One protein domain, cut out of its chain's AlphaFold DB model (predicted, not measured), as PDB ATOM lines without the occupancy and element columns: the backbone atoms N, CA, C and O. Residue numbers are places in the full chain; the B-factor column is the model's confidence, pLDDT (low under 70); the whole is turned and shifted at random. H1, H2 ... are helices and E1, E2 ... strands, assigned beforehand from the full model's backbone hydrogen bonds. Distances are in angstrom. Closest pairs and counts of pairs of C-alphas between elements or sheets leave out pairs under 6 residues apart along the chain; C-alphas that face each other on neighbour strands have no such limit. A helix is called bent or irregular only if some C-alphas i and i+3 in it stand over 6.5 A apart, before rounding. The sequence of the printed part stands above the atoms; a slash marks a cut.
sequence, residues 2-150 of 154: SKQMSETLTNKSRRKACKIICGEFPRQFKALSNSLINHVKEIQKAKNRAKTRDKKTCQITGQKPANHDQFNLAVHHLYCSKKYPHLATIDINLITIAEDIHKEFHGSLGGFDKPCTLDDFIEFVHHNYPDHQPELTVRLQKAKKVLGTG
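What this domain is: This is residues 2 to 150 of the 154 residues of an uncharacterized protein of Crocosphaera chwakensis CCY0110 (UniProt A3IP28). A small head is built round a two-stranded hairpin, E1 and E2, with H3, H4, H5 and the last turns of the very long helix H2 about it; from this head H2 reaches far out as an arm, and residues 24 to 38 of it stick out free. At the far end of the arm the short helix H1 folds back along H2. The printed part has 149 residues, with five named helices and two named strands in the order H1, H2, E1, E2, H3, H4, H5; the sheet is antiparallel and the class is mostly helix. The whole is extended, with a radius of gyration of the C-alphas of 22.8 A, and spans 77 by 38 by 27 A, the length being made by the arm.

Where its parts are: E1 is residues 73 to 77 and E2 is residues 94 to 98. H2, residues 12 to 53, measures 59.2 A, from C-alpha 12 at (292.958, 154.705, 232.452) to C-alpha 53 at (265.096, 185.669, 190.387). H2 has a kink of 28 degrees near residue 25; it is neither bent nor irregular, but only just: C-alphas 22 and 25 are 6.5 A apart. H3 is residues 99 to 108, H4 is residues 118 to 128, and H1 is residues 2 to 8. H5, residues 134 to 148, measures 22.0 A and ends at C-alpha 148 at (253.038, 175.641, 205.973).

How they stand to each other: E1 and E2 form an antiparallel hairpin at 145 degrees, with N 74 and O 97 at 2.8 A and N 95 and O 76 at 3.0 A, within hydrogen-bond range. The closest C-alphas of H2 and E2 are those of Lys 51 and Thr 96, 5.8 A apart. The closest C-alphas of E1 and H3 are those of Ala 74 and Glu 99, 5.0 A apart. H3 and H4 are close but not clearly touching, about perpendicular at 77 degrees; the C-alphas of Phe 105 and Phe 124 come closest, at 6.7 A. H4 and H5, a helical hairpin, only just touch, with 3 pairs of C-alphas within 8 A, the closest those of Leu 118 and Lys 144 at 6.9 A; H5 does so with residues 140 to 144 alone. They run opposite ways at a shallow tilt of 21 degrees. H1 and H2, also a helical hairpin, touch at Ser 6 and Arg 15, whose C-alphas are 4.8 A apart, with residues 14 to 22 of H2 alone. They run opposite ways at a shallow tilt of 26 degrees. H2 is apart from H3, H4 and H5. Every O i to N i+4 pair is within hydrogen-bond range in H3 and H4; the counts are 2 of 3 in H1, 35 of 38 in H2 and 10 of 11 in H5.

The domain as a whole: The two C-alphas farthest apart are those of Thr 10 and Asp 131, at 77.0 A. The printed part has no cut. The links from H2 to E1, 19 residues, and from E1 to E2, 16 residues, are long. The mean pLDDT of the printed part is 88.8; residues 2 to 10, 13 to 15, 17 and 149 to 150 are under 70.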
ATOM      1  N   SER A   2     298.451 169.259 228.140       51.41
ATOM      2  CA  SER A   2     297.563 168.074 228.273       51.41
ATOM      3  C   SER A   2     297.961 166.825 227.442       51.41
ATOM      4  O   SER A   2     297.724 165.696 227.869       51.41
ATOM      5  N   LYS A   3     298.635 166.991 226.288       54.72
ATOM      6  CA  LYS A   3     299.114 165.863 225.454       54.72
ATOM      7  C   LYS A   3     300.177 165.019 226.181       54.72
ATOM      8  O   LYS A   3     300.009 163.810 226.301       54.72
ATOM      9  N   GLN A   4     301.163 165.699 226.776       56.38
ATOM     10  CA  GLN A   4     302.181 165.115 227.661       56.38
ATOM     11  C   GLN A   4     301.558 164.433 228.886       56.38
ATOM     12  O   GLN A   4     301.975 163.339 229.250       56.38
ATOM     13  N   MET A   5     300.516 165.023 229.490       50.94
ATOM     14  CA  MET A   5     299.843 164.410 230.645       50.94
ATOM     15  C   MET A   5     299.141 163.090 230.296       50.94
ATOM     16  O   MET A   5     299.141 162.175 231.110       50.94
ATOM     17  N   SER A   6     298.576 162.930 229.092       54.28
ATOM     18  CA  SER A   6     297.946 161.655 228.692       54.28
ATOM     19  C   SER A   6     298.936 160.481 228.592       54.28
ATOM     20  O   SER A   6     298.534 159.317 228.686       54.28
ATOM     21  N   GLU A   7     300.221 160.794 228.411       56.19
ATOM     22  CA  GLU A   7     301.318 159.832 228.290       56.19
ATOM     23  C   GLU A   7     301.897 159.459 229.665       56.19
ATOM     24  O   GLU A   7     302.315 158.322 229.850       56.19
ATOM     25  N   THR A   8     301.831 160.364 230.652       56.56
ATOM     26  CA  THR A   8     302.332 160.152 232.030       56.56
ATOM     27  C   THR A   8     301.273 159.670 233.028       56.56
ATOM     28  O   THR A   8     301.613 159.212 234.117       56.56
ATOM     29  N   LEU A   9     299.981 159.765 232.701       55.56
ATOM     30  CA  LEU A   9     298.900 159.351 233.601       55.56
ATOM     31  C   LEU A   9     298.749 157.824 233.637       55.56
ATOM     32  O   LEU A   9     298.383 157.206 232.643       55.56
ATOM     33  N   THR A  10     298.926 157.213 234.807       59.50
ATOM     34  CA  THR A  10     298.713 155.769 235.035       59.50
ATOM     35  C   THR A  10     297.228 155.381 235.092       59.50
ATOM     36  O   THR A  10     296.859 154.244 234.803       59.50
ATOM     37  N   ASN A  11     296.342 156.334 235.400       72.62
ATOM     38  CA  ASN A  11     294.902 156.099 235.510       72.62
ATOM     39  C   ASN A  11     294.203 156.110 234.131       72.62
ATOM     40  O   ASN A  11     294.106 157.149 233.467       72.62
ATOM     41  N   LYS A  12     293.657 154.951 233.732       71.62
ATOM     42  CA  LYS A  12     292.958 154.705 232.452       71.62
ATOM     43  C   LYS A  12     291.839 155.715 232.156       71.62
ATOM     44  O   LYS A  12     291.702 156.150 231.011       71.62
ATOM     45  N   SER A  13     291.081 156.133 233.169       68.56
ATOM     46  CA  SER A  13     289.977 157.090 233.019       68.56
ATOM     47  C   SER A  13     290.483 158.494 232.681       68.56
ATOM     48  O   SER A  13     289.936 159.153 231.796       68.56
ATOM     49  N   ARG A  14     291.589 158.928 233.301       64.94
ATOM     50  CA  ARG A  14     292.191 160.246 233.034       64.94
ATOM     51  C   ARG A  14     292.855 160.311 231.654       64.94
ATOM     52  O   ARG A  14     292.710 161.316 230.966       64.94
ATOM     53  N   ARG A  15     293.495 159.225 231.193       67.81
ATOM     54  CA  ARG A  15     294.024 159.133 229.813       67.81
ATOM     55  C   ARG A  15     292.912 159.236 228.768       67.81
ATOM     56  O   ARG A  15     293.063 159.952 227.781       67.81
ATOM     57  N   LYS A  16     291.783 158.552 228.997       70.62
ATOM     58  CA  LYS A  16     290.616 158.601 228.103       70.62
ATOM     59  C   LYS A  16     290.018 160.010 228.043       70.62
ATOM     60  O   LYS A  16     289.798 160.512 226.946       70.62
ATOM     61  N   ALA A  17     289.856 160.674 229.188       69.69
ATOM     62  CA  ALA A  17     289.398 162.064 229.246       69.69
ATOM     63  C   ALA A  17     290.342 163.020 228.490       69.69
ATOM     64  O   ALA A  17     289.885 163.787 227.646       69.69
ATOM     65  N   CYS A  18     291.663 162.926 228.697       73.56
ATOM     66  CA  CYS A  18     292.637 163.733 227.950       73.56
ATOM     67  C   CYS A  18     292.602 163.456 226.439       73.56
ATOM     68  O   CYS A  18     292.729 164.392 225.655       73.56
ATOM     69  N   LYS A  19     292.398 162.205 226.004       72.12
ATOM     70  CA  LYS A  19     292.278 161.863 224.575       72.12
ATOM     71  C   LYS A  19     291.033 162.491 223.939       72.12
ATOM     72  O   LYS A  19     291.128 163.032 222.839       72.12
ATOM     73  N   ILE A  20     289.903 162.472 224.644       70.94
ATOM     74  CA  ILE A  20     288.663 163.122 224.199       70.94
ATOM     75  C   ILE A  20     288.876 164.640 224.110       70.94
ATOM     76  O   ILE A  20     288.656 165.232 223.057       70.94
ATOM     77  N   ILE A  21     289.399 165.264 225.170       73.94
ATOM     78  CA  ILE A  21     289.586 166.722 225.252       73.94
ATOM     79  C   ILE A  21     290.639 167.233 224.256       73.94
ATOM     80  O   ILE A  21     290.466 168.294 223.668       73.94
ATOM     81  N   CYS A  22     291.740 166.509 224.044       72.56
ATOM     82  CA  CYS A  22     292.819 166.962 223.159       72.56
ATOM     83  C   CYS A  22     292.667 166.509 221.706       72.56
ATOM     84  O   CYS A  22     293.275 167.109 220.823       72.56
ATOM     85  N   GLY A  23     291.919 165.436 221.454       75.56
ATOM     86  CA  GLY A  23     291.782 164.841 220.128       75.56
ATOM     87  C   GLY A  23     290.408 165.070 219.518       75.56
ATOM     88  O   GLY A  23     290.295 165.658 218.444       75.56
ATOM     89  N   GLU A  24     289.367 164.586 220.187       76.56
ATOM     90  CA  GLU A  24     288.010 164.541 219.638       76.56
ATOM     91  C   GLU A  24     287.312 165.898 219.728       76.56
ATOM     92  O   GLU A  24     286.746 166.355 218.735       76.56
ATOM     93  N   PHE A  25     287.428 166.588 220.863       80.62
ATOM     94  CA  PHE A  25     286.774 167.875 221.088       80.62
ATOM     95  C   PHE A  25     287.199 168.956 220.074       80.62
ATOM     96  O   PHE A  25     286.316 169.533 219.441       80.62
ATOM     97  N   PRO A  26     288.500 169.201 219.792       85.56
ATOM     98  CA  PRO A  26     288.893 170.205 218.801       85.56
ATOM     99  C   PRO A  26     288.416 169.861 217.385       85.56
ATOM    100  O   PRO A  26     288.093 170.754 216.605       85.56
ATOM    101  N   ARG A  27     288.345 168.565 217.042       81.38
ATOM    102  CA  ARG A  27     287.846 168.104 215.736       81.38
ATOM    103  C   ARG A  27     286.346 168.334 215.603       81.38
ATOM    104  O   ARG A  27     285.918 168.881 214.592       81.38
ATOM    105  N   GLN A  28     285.572 167.955 216.618       84.00
ATOM    106  CA  GLN A  28     284.125 168.167 216.646       84.00
ATOM    107  C   GLN A  28     283.794 169.662 216.651       84.00
ATOM    108  O   GLN A  28     282.982 170.107 215.847       84.00
ATOM    109  N   PHE A  29     284.495 170.462 217.459       85.88
ATOM    110  CA  PHE A  29     284.343 171.916 217.466       85.88
ATOM    111  C   PHE A  29     284.646 172.532 216.094       85.88
ATOM    112  O   PHE A  29     283.863 173.331 215.586       85.88
ATOM    113  N   LYS A  30     285.746 172.122 215.444       88.62
ATOM    114  CA  LYS A  30     286.075 172.575 214.085       88.62
ATOM    115  C   LYS A  30     284.998 172.173 213.075       88.62
ATOM    116  O   LYS A  30     284.650 172.978 212.219       88.62
ATOM    117  N   ALA A  31     284.464 170.955 213.168       86.75
ATOM    118  CA  ALA A  31     283.388 170.492 212.296       86.75
ATOM    119  C   ALA A  31     282.104 171.321 212.479       86.75
ATOM    120  O   ALA A  31     281.521 171.759 211.488       86.75
ATOM    121  N   LEU A  32     281.717 171.608 213.727       86.19
ATOM    122  CA  LEU A  32     280.576 172.468 214.052       86.19
ATOM    123  C   LEU A  32     280.783 173.899 213.543       86.19
ATOM    124  O   LEU A  32     279.916 174.443 212.865       86.19
ATOM    125  N   SER A  33     281.957 174.484 213.793       87.44
ATOM    126  CA  SER A  33     282.309 175.824 213.313       87.44
ATOM    127  C   SER A  33     282.262 175.910 211.783       87.44
ATOM    128  O   SER A  33     281.621 176.797 211.223       87.44
ATOM    129  N   ASN A  34     282.840 174.927 211.085       90.50
ATOM    130  CA  ASN A  34     282.779 174.851 209.627       90.50
ATOM    131  C   ASN A  34     281.343 174.693 209.111       90.50
ATOM    132  O   ASN A  34     280.993 175.303 208.102       90.50
ATOM    133  N   SER A  35     280.515 173.892 209.787       88.81
ATOM    134  CA  SER A  35     279.100 173.721 209.440       88.81
ATOM    135  C   SER A  35     278.338 175.045 209.544       88.81
ATOM    136  O   SER A  35     277.656 175.430 208.594       88.81
ATOM    137  N   LEU A  36     278.541 175.803 210.627       88.06
ATOM    138  CA  LEU A  36     277.945 177.129 210.814       88.06
ATOM    139  C   LEU A  36     278.400 178.121 209.737       88.06
ATOM    140  O   LEU A  36     277.570 178.790 209.119       88.06
ATOM    141  N   ILE A  37     279.706 178.182 209.454       91.25
ATOM    142  CA  ILE A  37     280.264 179.044 208.400       91.25
ATOM    143  C   ILE A  37     279.664 178.686 207.037       91.25
ATOM    144  O   ILE A  37     279.280 179.572 206.270       91.25
ATOM    145  N   ASN A  38     279.571 177.393 206.724       93.44
ATOM    146  CA  ASN A  38     278.974 176.931 205.478       93.44
ATOM    147  C   ASN A  38     277.492 177.304 205.404       93.44
ATOM    148  O   ASN A  38     277.056 177.805 204.373       93.44
ATOM    149  N   HIS A  39     276.737 177.156 206.493       91.25
ATOM    150  CA  HIS A  39     275.330 177.542 206.529       91.25
ATOM    151  C   HIS A  39     275.127 179.038 206.242       91.25
ATOM    152  O   HIS A  39     274.304 179.395 205.400       91.25
ATOM    153  N   VAL A  40     275.937 179.920 206.844       94.19
ATOM    154  CA  VAL A  40     275.900 181.368 206.556       94.19
ATOM    155  C   VAL A  40     276.206 181.657 205.082       94.19
ATOM    156  O   VAL A  40     275.517 182.464 204.451       94.19
ATOM    157  N   LYS A  41     277.193 180.968 204.495       96.56
ATOM    158  CA  LYS A  41     277.510 181.097 203.061       96.56
ATOM    159  C   LYS A  41     276.345 180.656 202.177       96.56
ATOM    160  O   LYS A  41     276.040 181.337 201.200       96.56
ATOM    161  N   GLU A  42     275.680 179.553 202.513       97.12
ATOM    162  CA  GLU A  42     274.523 179.064 201.759       97.12
ATOM    163  C   GLU A  42     273.320 180.009 201.864       97.12
ATOM    164  O   GLU A  42     272.657 180.255 200.855       97.12
ATOM    165  N   ILE A  43     273.087 180.628 203.027       97.50
ATOM    166  CA  ILE A  43     272.083 181.692 203.172       97.50
ATOM    167  C   ILE A  43     272.424 182.868 202.255       97.50
ATOM    168  O   ILE A  43     271.554 183.361 201.538       97.50
ATOM    169  N   GLN A  44     273.683 183.315 202.225       97.81
ATOM    170  CA  GLN A  44     274.072 184.431 201.362       97.81
ATOM    171  C   GLN A  44     273.911 184.089 199.874       97.81
ATOM    172  O   GLN A  44     273.430 184.917 199.097       97.81
ATOM    173  N   LYS A  45     274.243 182.857 199.469       98.06
ATOM    174  CA  LYS A  45     273.970 182.366 198.110       98.06
ATOM    175  C   LYS A  45     272.473 182.367 197.805       98.06
ATOM    176  O   LYS A  45     272.091 182.824 196.732       98.06
ATOM    177  N   ALA A  46     271.631 181.915 198.734       98.25
ATOM    178  CA  ALA A  46     270.178 181.929 198.576       98.25
ATOM    179  C   ALA A  46     269.630 183.358 198.429       98.25
ATOM    180  O   ALA A  46     268.847 183.627 197.520       98.25
ATOM    181  N   LYS A  47     270.125 184.313 199.228       98.38
ATOM    182  CA  LYS A  47     269.796 185.739 199.072       98.38
ATOM    183  C   LYS A  47     270.203 186.276 197.696       98.38
ATOM    184  O   LYS A  47     269.426 186.983 197.060       98.38
ATOM    185  N   ASN A  48     271.382 185.911 197.199       97.94
ATOM    186  CA  ASN A  48     271.814 186.312 195.859       97.94
ATOM    187  C   ASN A  48     270.915 185.705 194.767       97.94
ATOM    188  O   ASN A  48     270.510 186.420 193.853       97.94
ATOM    189  N   ARG A  49     270.538 184.420 194.883       98.19
ATOM    190  CA  ARG A  49     269.570 183.781 193.971       98.19
ATOM    191  C   ARG A  49     268.213 184.478 193.999       98.19
ATOM    192  O   ARG A  49     267.654 184.725 192.935       98.19
ATOM    193  N   ALA A  50     267.719 184.853 195.180       98.12
ATOM    194  CA  ALA A  50     266.474 185.601 195.331       98.12
ATOM    195  C   ALA A  50     266.527 186.945 194.588       98.12
ATOM    196  O   ALA A  50     265.645 187.210 193.772       98.12
ATOM    197  N   LYS A  51     267.596 187.737 194.770       97.12
ATOM    198  CA  LYS A  51     267.788 189.008 194.043       97.12
ATOM    199  C   LYS A  51     267.826 188.815 192.525       97.12
ATOM    200  O   LYS A  51     267.267 189.631 191.796       97.12
ATOM    201  N   THR A  52     268.473 187.751 192.045       97.00
ATOM    202  CA  THR A  52     268.536 187.424 190.611       97.00
ATOM    203  C   THR A  52     267.171 187.013 190.061       97.00
ATOM    204  O   THR A  52     266.738 187.565 189.051       97.00
ATOM    205  N   ARG A  53     266.463 186.097 190.737       97.31
ATOM    206  CA  ARG A  53     265.096 185.669 190.387       97.31
ATOM    207  C   ARG A  53     264.144 186.862 190.315       97.31
ATOM    208  O   ARG A  53     263.373 186.978 189.371       97.31
ATOM    209  N   ASP A  54     264.250 187.759 191.289       97.06
ATOM    210  CA  ASP A  54     263.417 188.953 191.424       97.06
ATOM    211  C   ASP A  54     263.917 190.112 190.529       97.06
ATOM    212  O   ASP A  54     263.476 191.249 190.668       97.06
ATOM    213  N   LYS A  55     264.859 189.847 189.606       96.12
ATOM    214  CA  LYS A  55     265.411 190.804 188.629       96.12
ATOM    215  C   LYS A  55     265.881 192.121 189.261       96.12
ATOM    216  O   LYS A  55     265.675 193.187 188.682       96.12
ATOM    217  N   LYS A  56     266.474 192.061 190.463       95.12
ATOM    218  CA  LYS A  56     266.866 193.238 191.266       95.12
ATOM    219  C   LYS A  56     265.732 194.275 191.361       95.12
ATOM    220  O   LYS A  56     265.957 195.463 191.152       95.12
ATOM    221  N   THR A  57     264.517 193.802 191.632       95.88
ATOM    222  CA  THR A  57     263.295 194.610 191.713       95.88
ATOM    223  C   THR A  57     262.595 194.350 193.044       95.88
ATOM    224  O   THR A  57     262.485 193.195 193.465       95.88
ATOM    225  N   CYS A  58     262.107 195.400 193.703       97.38
ATOM    226  CA  CYS A  58     261.248 195.259 194.874       97.38
ATOM    227  C   CYS A  58     259.955 194.546 194.469       97.38
ATOM    228  O   CYS A  58     259.242 195.003 193.581       97.38
ATOM    229  N   GLN A  59     259.653 193.421 195.111       97.94
ATOM    230  CA  GLN A  59     258.487 192.606 194.762       97.94
ATOM    231  C   GLN A  59     257.162 193.171 195.294       97.94
ATOM    232  O   GLN A  59     256.112 192.672 194.912       97.94
ATOM    233  N   ILE A  60     257.205 194.194 196.154       97.75
ATOM    234  CA  ILE A  60     256.010 194.912 196.618       97.75
ATOM    235  C   ILE A  60     255.683 196.053 195.655       97.75
ATOM    236  O   ILE A  60     254.579 196.104 195.128       97.75
ATOM    237  N   THR A  61     256.651 196.931 195.379       96.38
ATOM    238  CA  THR A  61     256.411 198.184 194.639       96.38
ATOM    239  C   THR A  61     256.776 198.122 193.157       96.38
ATOM    240  O   THR A  61     256.390 198.998 192.394       96.38
ATOM    241  N   GLY A  62     257.550 197.126 192.718       95.50
ATOM    242  CA  GLY A  62     258.079 197.055 191.349       95.50
ATOM    243  C   GLY A  62     259.269 197.989 191.078       95.50
ATOM    244  O   GLY A  62     259.810 197.996 189.971       95.50
ATOM    245  N   GLN A  63     259.716 198.757 192.075       94.12
ATOM    246  CA  GLN A  63     260.831 199.694 191.933       94.12
ATOM    247  C   GLN A  63     262.186 198.983 191.807       94.12
ATOM    248  O   GLN A  63     262.412 197.901 192.363       94.12
ATOM    249  N   LYS A  64     263.114 199.621 191.085       92.94
ATOM    250  CA  LYS A  64     264.490 199.158 190.862       92.94
ATOM    251  C   LYS A  64     265.489 200.226 191.308       92.94
ATOM    252  O   LYS A  64     265.171 201.407 191.204       92.94
ATOM    253  N   PRO A  65     266.711 199.837 191.716       86.25
ATOM    254  CA  PRO A  65     267.780 200.796 191.956       86.25
ATOM    255  C   PRO A  65     268.089 201.591 190.683       86.25
ATOM    256  O   PRO A  65     268.372 200.992 189.642       86.25
ATOM    257  N   ALA A  66     268.044 202.918 190.772       81.38
ATOM    258  CA  ALA A  66     268.544 203.825 189.745       81.38
ATOM    259  C   ALA A  66     269.973 204.273 190.094       81.38
ATOM    260  O   ALA A  66     270.358 204.278 191.262       81.38
ATOM    261  N   ASN A  67     270.764 204.668 189.092       71.44
ATOM    262  CA  ASN A  67     272.198 204.969 189.248       71.44
ATOM    263  C   ASN A  67     272.515 206.121 190.228       71.44
ATOM    264  O   ASN A  67     273.674 206.277 190.609       71.44
ATOM    265  N   HIS A  68     271.516 206.909 190.639       72.62
ATOM    266  CA  HIS A  68     271.686 208.094 191.485       72.62
ATOM    267  C   HIS A  68     270.702 208.183 192.665       72.62
ATOM    268  O   HIS A  68     270.771 209.148 193.420       72.62
ATOM    269  N   ASP A  69     269.840 207.180 192.865       71.44
ATOM    270  CA  ASP A  69     268.892 207.153 193.987       71.44
ATOM    271  C   ASP A  69     269.401 206.286 195.139       71.44
ATOM    272  O   ASP A  69     270.008 205.232 194.931       71.44
ATOM    273  N   GLN A  70     269.078 206.674 196.377       71.31
ATOM    274  CA  GLN A  70     269.340 205.886 197.593       71.31
ATOM    275  C   GLN A  70     268.398 204.670 197.732       71.31
ATOM    276  O   GLN A  70     267.947 204.329 198.825       71.31
ATOM    277  N   PHE A  71     268.096 203.985 196.631       86.81
ATOM    278  CA  PHE A  71     267.202 202.837 196.625       86.81
ATOM    279  C   PHE A  71     267.986 201.531 196.794       86.81
ATOM    280  O   PHE A  71     268.614 201.021 195.862       86.81
ATOM    281  N   ASN A  72     267.932 200.969 198.003       92.88
ATOM    282  CA  ASN A  72     268.581 199.705 198.338       92.88
ATOM    283  C   ASN A  72     267.573 198.557 198.420       92.88
ATOM    284  O   ASN A  72     266.454 198.721 198.898       92.88
ATOM    285  N   LEU A  73     268.001 197.368 197.990       95.75
ATOM    286  CA  LEU A  73     267.203 196.145 198.066       95.75
ATOM    287  C   LEU A  73     267.691 195.215 199.175       95.75
ATOM    288  O   LEU A  73     268.841 194.744 199.155       95.75
ATOM    289  N   ALA A  74     266.760 194.844 200.043       97.06
ATOM    290  CA  ALA A  74     266.888 193.789 201.030       97.06
ATOM    291  C   ALA A  74     266.372 192.451 200.481       97.06
ATOM    292  O   ALA A  74     265.582 192.397 199.538       97.06
ATOM    293  N   VAL A  75     266.801 191.351 201.102       98.12
ATOM    294  CA  VAL A  75     266.114 190.058 200.970       98.12
ATOM    295  C   VAL A  75     265.551 189.703 202.329       98.12
ATOM    296  O   VAL A  75     266.317 189.470 203.268       98.12
ATOM    297  N   HIS A  76     264.228 189.653 202.396       98.25
ATOM    298  CA  HIS A  76     263.474 189.304 203.581       98.25
ATOM    299  C   HIS A  76     263.196 187.794 203.624       98.25
ATOM    300  O   HIS A  76     262.937 187.166 202.593       98.25
ATOM    301  N   HIS A  77     263.275 187.220 204.823       98.19
ATOM    302  CA  HIS A  77     262.890 185.840 205.120       98.19
ATOM    303  C   HIS A  77     261.432 185.825 205.590       98.19
ATOM    304  O   HIS A  77     261.172 186.278 206.698       98.19
ATOM    305  N   LEU A  78     260.516 185.270 204.791       97.69
ATOM    306  CA  LEU A  78     259.076 185.236 205.098       97.69
ATOM    307  C   LEU A  78     258.800 184.535 206.439       97.69
ATOM    308  O   LEU A  78     258.046 185.028 207.263       97.69
ATOM    309  N   TYR A  79     259.476 183.417 206.695       95.94
ATOM    310  CA  TYR A  79     259.651 182.846 208.026       95.94
ATOM    311  C   TYR A  79     261.046 183.177 208.542       95.94
ATOM    312  O   TYR A  79     262.048 182.794 207.926       95.94
ATOM    313  N   CYS A  80     261.109 183.846 209.696       95.38
ATOM    314  CA  CYS A  80     262.348 184.329 210.297       95.38
ATOM    315  C   CYS A  80     263.418 183.232 210.416       95.38
ATOM    316  O   CYS A  80     263.208 182.201 211.054       95.38
ATOM    317  N   SER A  81     264.615 183.497 209.887       94.69
ATOM    318  CA  SER A  81     265.738 182.549 209.901       94.69
ATOM    319  C   SER A  81     266.259 182.210 211.304       94.69
ATOM    320  O   SER A  81     266.791 181.120 211.489       94.69
ATOM    321  N   LYS A  82     266.073 183.090 212.302       92.12
ATOM    322  CA  LYS A  82     266.428 182.803 213.706       92.12
ATOM    323  C   LYS A  82     265.536 181.704 214.300       92.12
ATOM    324  O   LYS A  82     266.034 180.831 214.999       92.12
ATOM    325  N   LYS A  83     264.226 181.744 214.017       93.50
ATOM    326  CA  LYS A  83     263.236 180.777 214.531       93.50
ATOM    327  C   LYS A  83     263.131 179.528 213.647       93.50
ATOM    328  O   LYS A  83     262.925 178.434 214.158       93.50
ATOM    329  N   TYR A  84     263.329 179.687 212.340       93.56
ATOM    330  CA  TYR A  84     263.187 178.635 211.331       93.56
ATOM    331  C   TYR A  84     264.462 178.499 210.475       93.56
ATOM    332  O   TYR A  84     264.428 178.720 209.260       93.56
ATOM    333  N   PRO A  85     265.615 178.127 211.067       93.06
ATOM    334  CA  PRO A  85     266.896 178.078 210.352       93.06
ATOM    335  C   PRO A  85     266.904 177.072 209.192       93.06
ATOM    336  O   PRO A  85     267.553 177.298 208.172       93.06
ATOM    337  N   HIS A  86     266.117 175.998 209.294       92.19
ATOM    338  CA  HIS A  86     265.951 175.005 208.230       92.19
ATOM    339  C   HIS A  86     265.274 175.573 206.966       92.19
ATOM    340  O   HIS A  86     265.447 175.021 205.883       92.19
ATOM    341  N   LEU A  87     264.554 176.699 207.075       95.69
ATOM    342  CA  LEU A  87     263.944 177.402 205.941       95.69
ATOM    343  C   LEU A  87     264.833 178.525 205.385       95.69
ATOM    344  O   LEU A  87     264.491 179.140 204.375       95.69
ATOM    345  N   ALA A  88     265.963 178.836 206.026       96.44
ATOM    346  CA  ALA A  88     266.736 180.044 205.735       96.44
ATOM    347  C   ALA A  88     267.404 180.045 204.347       96.44
ATOM    348  O   ALA A  88     267.728 181.115 203.825       96.44
ATOM    349  N   THR A  89     267.608 178.866 203.756       96.62
ATOM    350  CA  THR A  89     268.204 178.673 202.423       96.62
ATOM    351  C   THR A  89     267.171 178.338 201.344       96.62
ATOM    352  O   THR A  89     267.536 178.224 200.174       96.62
ATOM    353  N   ILE A  90     265.899 178.174 201.723       96.69
ATOM    354  CA  ILE A  90     264.813 177.794 200.821       96.69
ATOM    355  C   ILE A  90     264.362 179.018 200.025       96.69
ATOM    356  O   ILE A  90     263.859 179.988 200.585       96.69
ATOM    357  N   ASP A  91     264.491 178.963 198.700       96.38
ATOM    358  CA  ASP A  91     264.267 180.130 197.840       96.38
ATOM    359  C   ASP A  91     262.835 180.694 197.945       96.38
ATOM    360  O   ASP A  91     262.654 181.911 197.881       96.38
ATOM    361  N   ILE A  92     261.811 179.849 198.138       96.31
ATOM    362  CA  ILE A  92     260.415 180.303 198.303       96.31
ATOM    363  C   ILE A  92     260.164 180.999 199.654       96.31
ATOM    364  O   ILE A  92     259.189 181.730 199.781       96.31
ATOM    365  N   ASN A  93     261.067 180.842 200.630       97.88
ATOM    366  CA  ASN A  93     261.050 181.579 201.895       97.88
ATOM    367  C   ASN A  93     261.702 182.974 201.777       97.88
ATOM    368  O   ASN A  93     261.780 183.707 202.758       97.88
ATOM    369  N   LEU A  94     262.211 183.342 200.597       98.38
ATOM    370  CA  LEU A  94     262.938 184.590 200.372       98.38
ATOM    371  C   LEU A  94     262.194 185.503 199.400       98.38
ATOM    372  O   LEU A  94     261.806 185.085 198.300       98.38
ATOM    373  N   ILE A  95     262.102 186.782 199.749       98.31
ATOM    374  CA  ILE A  95     261.535 187.821 198.890       98.31
ATOM    375  C   ILE A  95     262.435 189.057 198.858       98.31
ATOM    376  O   ILE A  95     262.930 189.506 199.888       98.31
ATOM    377  N   THR A  96     262.683 189.591 197.662       98.44
ATOM    378  CA  THR A  96     263.438 190.838 197.496       98.44
ATOM    379  C   THR A  96     262.501 192.031 197.655       98.44
ATOM    380  O   THR A  96     261.532 192.156 196.910       98.44
ATOM    381  N   ILE A  97     262.786 192.919 198.601       98.19
ATOM    382  CA  ILE A  97     261.987 194.124 198.870       98.19
ATOM    383  C   ILE A  97     262.904 195.331 199.050       98.19
ATOM    384  O   ILE A  97     264.117 195.172 199.192       98.19
ATOM    385  N   ALA A  98     262.341 196.532 199.010       97.12
ATOM    386  CA  ALA A  98     263.092 197.736 199.326       97.12
ATOM    387  C   ALA A  98     263.497 197.744 200.818       97.12
ATOM    388  O   ALA A  98     262.812 197.182 201.675       97.12
ATOM    389  N   GLU A  99     264.681 198.282 201.110       96.50
ATOM    390  CA  GLU A  99     265.294 198.258 202.448       96.50
ATOM    391  C   GLU A  99     264.491 199.066 203.481       96.50
ATOM    392  O   GLU A  99     264.456 198.710 204.656       96.50
ATOM    393  N   ASP A 100     263.835 200.137 203.052       96.31
ATOM    394  CA  ASP A 100     262.886 200.922 203.842       96.31
ATOM    395  C   ASP A 100     261.649 200.102 204.223       96.31
ATOM    396  O   ASP A 100     261.344 200.005 205.408       96.31
ATOM    397  N   ILE A 101     261.027 199.405 203.269       97.62
ATOM    398  CA  ILE A 101     259.877 198.523 203.523       97.62
ATOM    399  C   ILE A 101     260.271 197.377 204.462       97.62
ATOM    400  O   ILE A 101     259.516 196.983 205.346       97.62
ATOM    401  N   HIS A 102     261.486 196.844 204.310       98.00
ATOM    402  CA  HIS A 102     262.020 195.825 205.212       98.00
ATOM    403  C   HIS A 102     262.138 196.332 206.657       98.00
ATOM    404  O   HIS A 102     261.793 195.614 207.598       98.00
ATOM    405  N   LYS A 103     262.619 197.567 206.835       97.94
ATOM    406  CA  LYS A 103     262.711 198.225 208.145       97.94
ATOM    407  C   LYS A 103     261.339 198.557 208.709       97.94
ATOM    408  O   LYS A 103     261.134 198.350 209.898       97.94
ATOM    409  N   GLU A 104     260.419 199.032 207.880       98.00
ATOM    410  CA  GLU A 104     259.044 199.336 208.266       98.00
ATOM    411  C   GLU A 104     258.326 198.081 208.772       98.00
ATOM    412  O   GLU A 104     257.779 198.093 209.872       98.00
ATOM    413  N   PHE A 105     258.430 196.972 208.033       98.31
ATOM    414  CA  PHE A 105     257.860 195.689 208.435       98.31
ATOM    415  C   PHE A 105     258.394 195.215 209.789       98.31
ATOM    416  O   PHE A 105     257.634 194.870 210.688       98.31
ATOM    417  N   HIS A 106     259.716 195.208 209.979       97.94
ATOM    418  CA  HIS A 106     260.263 194.818 211.277       97.94
ATOM    419  C   HIS A 106     259.950 195.844 212.372       97.94
ATOM    420  O   HIS A 106     259.799 195.458 213.528       97.94
ATOM    421  N   GLY A 107     259.821 197.127 212.034       97.81
ATOM    422  CA  GLY A 107     259.399 198.184 212.947       97.81
ATOM    423  C   GLY A 107     257.986 197.965 213.484       97.81
ATOM    424  O   GLY A 107     257.793 198.040 214.697       97.81
ATOM    425  N   SER A 108     257.028 197.610 212.620       96.88
ATOM    426  CA  SER A 108     255.639 197.336 213.020       96.88
ATOM    427  C   SER A 108     255.509 196.108 213.931       96.88
ATOM    428  O   SER A 108     254.612 196.053 214.767       96.88
ATOM    429  N   LEU A 109     256.459 195.170 213.851       95.31
ATOM    430  CA  LEU A 109     256.541 194.001 214.731       95.31
ATOM    431  C   LEU A 109     257.284 194.253 216.054       95.31
ATOM    432  O   LEU A 109     257.397 193.341 216.873       95.31
ATOM    433  N   GLY A 110     257.809 195.460 216.286       95.50
ATOM    434  CA  GLY A 110     258.587 195.787 217.488       95.50
ATOM    435  C   GLY A 110     260.087 195.478 217.382       95.50
ATOM    436  O   GLY A 110     260.753 195.305 218.404       95.50
ATOM    437  N   GLY A 111     260.624 195.403 216.161       95.25
ATOM    438  CA  GLY A 111     262.055 195.357 215.847       95.25
ATOM    439  C   GLY A 111     262.545 194.065 215.179       95.25
ATOM    440  O   GLY A 111     261.877 193.034 215.156       95.25
ATOM    441  N   PHE A 112     263.788 194.099 214.679       93.44
ATOM    442  CA  PHE A 112     264.457 192.984 213.977       93.44
ATOM    443  C   PHE A 112     264.727 191.736 214.837       93.44
ATOM    444  O   PHE A 112     265.096 190.676 214.319       93.44
ATOM    445  N   ASP A 113     264.587 191.844 216.158       93.19
ATOM    446  CA  ASP A 113     264.743 190.713 217.074       93.19
ATOM    447  C   ASP A 113     263.459 189.912 217.263       93.19
ATOM    448  O   ASP A 113     263.509 188.780 217.753       93.19
ATOM    449  N   LYS A 114     262.318 190.454 216.830       94.50
ATOM    450  CA  LYS A 114     261.048 189.743 216.867       94.50
ATOM    451  C   LYS A 114     260.969 188.781 215.679       94.50
ATOM    452  O   LYS A 114     261.214 189.183 214.539       94.50
ATOM    453  N   PRO A 115     260.685 187.489 215.920       94.38
ATOM    454  CA  PRO A 115     260.507 186.546 214.833       94.38
ATOM    455  C   PRO A 115     259.232 186.895 214.063       94.38
ATOM    456  O   PRO A 115     258.178 187.049 214.667       94.38
ATOM    457  N   CYS A 116     259.340 186.970 212.743       95.31
ATOM    458  CA  CYS A 116     258.215 187.116 211.829       95.31
ATOM    459  C   CYS A 116     257.826 185.779 211.185       95.31
ATOM    460  O   CYS A 116     258.639 184.848 211.054       95.31
ATOM    461  N   THR A 117     256.573 185.717 210.764       96.19
ATOM    462  CA  THR A 117     255.971 184.659 209.966       96.19
ATOM    463  C   THR A 117     255.475 185.217 208.638       96.19
ATOM    464  O   THR A 117     255.367 186.426 208.430       96.19
ATOM    465  N   LEU A 118     255.146 184.305 207.725       96.31
ATOM    466  CA  LEU A 118     254.573 184.679 206.443       96.31
ATOM    467  C   LEU A 118     253.223 185.395 206.596       96.31
ATOM    468  O   LEU A 118     252.916 186.260 205.783       96.31
ATOM    469  N   ASP A 119     252.437 185.049 207.617       96.56
ATOM    470  CA  ASP A 119     251.135 185.674 207.854       96.56
ATOM    471  C   ASP A 119     251.288 187.124 208.316       96.56
ATOM    472  O   ASP A 119     250.623 187.991 207.755       96.56
ATOM    473  N   ASP A 120     252.257 187.402 209.196       97.44
ATOM    474  CA  ASP A 120     252.610 188.773 209.590       97.44
ATOM    475  C   ASP A 120     252.978 189.619 208.359       97.44
ATOM    476  O   ASP A 120     252.559 190.767 208.211       97.44
ATOM    477  N   PHE A 121     253.760 189.043 207.438       97.94
ATOM    478  CA  PHE A 121     254.170 189.731 206.216       97.94
ATOM    479  C   PHE A 121     252.998 189.960 205.252       97.94
ATOM    480  O   PHE A 121     252.886 191.036 204.669       97.94
ATOM    481  N   ILE A 122     252.113 188.971 205.083       96.81
ATOM    482  CA  ILE A 122     250.894 189.100 204.268       96.81
ATOM    483  C   ILE A 122     250.003 190.216 204.824       96.81
ATOM    484  O   ILE A 122     249.556 191.072 204.063       96.81
ATOM    485  N   GLU A 123     249.774 190.229 206.137       97.06
ATOM    486  CA  GLU A 123     248.963 191.246 206.805       97.06
ATOM    487  C   GLU A 123     249.566 192.644 206.639       97.06
ATOM    488  O   GLU A 123     248.849 193.585 206.285       97.06
ATOM    489  N   PHE A 124     250.882 192.776 206.819       97.81
ATOM    490  CA  PHE A 124     251.593 194.034 206.621       97.81
ATOM    491  C   PHE A 124     251.455 194.563 205.190       97.81
ATOM    492  O   PHE A 124     251.150 195.741 205.002       97.81
ATOM    493  N   VAL A 125     251.661 193.710 204.183       97.50
ATOM    494  CA  VAL A 125     251.568 194.123 202.777       97.50
ATOM    495  C   VAL A 125     250.136 194.531 202.432       97.50
ATOM    496  O   VAL A 125     249.949 195.581 201.828       97.50
ATOM    497  N   HIS A 126     249.125 193.772 202.860       95.38
ATOM    498  CA  HIS A 126     247.730 194.123 202.582       95.38
ATOM    499  C   HIS A 126     247.298 195.453 203.210       95.38
ATOM    500  O   HIS A 126     246.554 196.195 202.577       95.38
ATOM    501  N   HIS A 127     247.765 195.767 204.422       96.25
ATOM    502  CA  HIS A 127     247.399 197.017 205.090       96.25
ATOM    503  C   HIS A 127     248.157 198.237 204.556       96.25
ATOM    504  O   HIS A 127     247.554 199.290 204.374       96.25
ATOM    505  N   ASN A 128     249.467 198.116 204.324       97.12
ATOM    506  CA  ASN A 128     250.327 199.273 204.037       97.12
ATOM    507  C   ASN A 128     250.583 199.472 202.535       97.12
ATOM    508  O   ASN A 128     250.934 200.568 202.106       97.12
ATOM    509  N   TYR A 129     250.388 198.427 201.727       96.38
ATOM    510  CA  TYR A 129     250.659 198.420 200.288       96.38
ATOM    511  C   TYR A 129     249.489 197.790 199.509       96.38
ATOM    512  O   TYR A 129     249.688 196.776 198.841       96.38
ATOM    513  N   PRO A 130     248.269 198.360 199.563       93.81
ATOM    514  CA  PRO A 130     247.104 197.797 198.872       93.81
ATOM    515  C   PRO A 130     247.291 197.710 197.346       93.81
ATOM    516  O   PRO A 130     246.767 196.795 196.719       93.81
ATOM    517  N   ASP A 131     248.110 198.598 196.773       94.06
ATOM    518  CA  ASP A 131     248.473 198.624 195.348       94.06
ATOM    519  C   ASP A 131     249.768 197.840 195.044       94.06
ATOM    520  O   ASP A 131     250.505 198.150 194.102       94.06
ATOM    521  N   HIS A 132     250.102 196.839 195.866       94.75
ATOM    522  CA  HIS A 132     251.262 195.980 195.632       94.75
ATOM    523  C   HIS A 132     251.174 195.251 194.278       94.75
ATOM    524  O   HIS A 132     250.093 195.026 193.733       94.75
ATOM    525  N   GLN A 133     252.313 194.776 193.763       92.94
ATOM    526  CA  GLN A 133     252.359 194.010 192.508       92.94
ATOM    527  C   GLN A 133     251.324 192.858 192.495       92.94
ATOM    528  O   GLN A 133     251.286 192.078 193.454       92.94
ATOM    529  N   PRO A 134     250.499 192.702 191.439       87.38
ATOM    530  CA  PRO A 134     249.418 191.710 191.407       87.38
ATOM    531  C   PRO A 134     249.885 190.267 191.633       87.38
ATOM    532  O   PRO A 134     249.211 189.465 192.282       87.38
ATOM    533  N   GLU A 135     251.072 189.915 191.138       92.50
ATOM    534  CA  GLU A 135     251.627 188.566 191.256       92.50
ATOM    535  C   GLU A 135     252.118 188.248 192.676       92.50
ATOM    536  O   GLU A 135     252.350 187.076 193.006       92.50
ATOM    537  N   LEU A 136     252.276 189.268 193.532       95.44
ATOM    538  CA  LEU A 136     252.766 189.102 194.895       95.44
ATOM    539  C   LEU A 136     251.829 188.213 195.713       95.44
ATOM    540  O   LEU A 136     252.294 187.255 196.331       95.44
ATOM    541  N   THR A 137     250.520 188.466 195.679       93.50
ATOM    542  CA  THR A 137     249.538 187.697 196.459       93.50
ATOM    543  C   THR A 137     249.579 186.215 196.101       93.50
ATOM    544  O   THR A 137     249.674 185.364 196.986       93.50
ATOM    545  N   VAL A 138     249.600 185.893 194.804       94.12
ATOM    546  CA  VAL A 138     249.675 184.505 194.314       94.12
ATOM    547  C   VAL A 138     250.951 183.825 194.813       94.12
ATOM    548  O   VAL A 138     250.939 182.673 195.259       94.12
ATOM    549  N   ARG A 139     252.074 184.544 194.780       95.25
ATOM    550  CA  ARG A 139     253.363 184.043 195.256       95.25
ATOM    551  C   ARG A 139     253.377 183.803 196.765       95.25
ATOM    552  O   ARG A 139     253.878 182.759 197.187       95.25
ATOM    553  N   LEU A 140     252.827 184.716 197.566       95.88
ATOM    554  CA  LEU A 140     252.740 184.570 199.023       95.88
ATOM    555  C   LEU A 140     251.818 183.405 199.409       95.88
ATOM    556  O   LEU A 140     252.191 182.583 200.242       95.88
ATOM    557  N   GLN A 141     250.680 183.240 198.733       93.69
ATOM    558  CA  GLN A 141     249.792 182.090 198.936       93.69
ATOM    559  C   GLN A 141     250.474 180.762 198.583       93.69
ATOM    560  O   GLN A 141     250.373 179.783 199.329       93.69
ATOM    561  N   LYS A 142     251.232 180.719 197.478       94.25
ATOM    562  CA  LYS A 142     252.036 179.543 197.119       94.25
ATOM    563  C   LYS A 142     253.086 179.240 198.186       94.25
ATOM    564  O   LYS A 142     253.238 178.080 198.565       94.25
ATOM    565  N   ALA A 143     253.786 180.258 198.688       95.06
ATOM    566  CA  ALA A 143     254.747 180.100 199.776       95.06
ATOM    567  C   ALA A 143     254.071 179.557 201.041       95.06
ATOM    568  O   ALA A 143     254.580 178.607 201.631       95.06
ATOM    569  N   LYS A 144     252.885 180.069 201.394       93.38
ATOM    570  CA  LYS A 144     252.098 179.605 202.544       93.38
ATOM    571  C   LYS A 144     251.747 178.134 202.421       93.38
ATOM    572  O   LYS A 144     251.979 177.371 203.352       93.38
ATOM    573  N   LYS A 145     251.276 177.718 201.245       92.50
ATOM    574  CA  LYS A 145     250.934 176.321 200.974       92.50
ATOM    575  C   LYS A 145     252.148 175.396 201.043       92.50
ATOM    576  O   LYS A 145     252.033 174.319 201.601       92.50
ATOM    577  N   VAL A 146     253.285 175.786 200.466       92.94
ATOM    578  CA  VAL A 146     254.477 174.921 200.379       92.94
ATOM    579  C   VAL A 146     255.232 174.842 201.707       92.94
ATOM    580  O   VAL A 146     255.728 173.782 202.066       92.94
ATOM    581  N   LEU A 147     255.340 175.960 202.426       90.94
ATOM    582  CA  LEU A 147     256.108 176.042 203.670       90.94
ATOM    583  C   LEU A 147     255.268 175.662 204.898       90.94
ATOM    584  O   LEU A 147     255.804 175.097 205.848       90.94
ATOM    585  N   GLY A 148     253.959 175.938 204.872       75.12
ATOM    586  CA  GLY A 148     253.038 175.641 205.973       75.12
ATOM    587  C   GLY A 148     252.673 174.160 206.095       75.12
ATOM    588  O   GLY A 148     252.526 173.661 207.207       75.12
ATOM    589  N   THR A 149     252.602 173.413 204.988       63.66
ATOM    590  CA  THR A 149     252.355 171.957 205.029       63.66
ATOM    591  C   THR A 149     253.525 171.164 205.609       63.66
ATOM    592  O   THR A 149     253.329 170.040 206.055       63.66
ATOM    593  N   GLY A 150     254.725 171.750 205.663       54.06
ATOM    594  CA  GLY A 150     255.901 171.149 206.295       54.06
ATOM    595  C   GLY A 150     256.011 171.372 207.810       54.06
ATOM    596  O   GLY A 150     256.986 170.916 208.392       54.06
TER     597      GLY A 150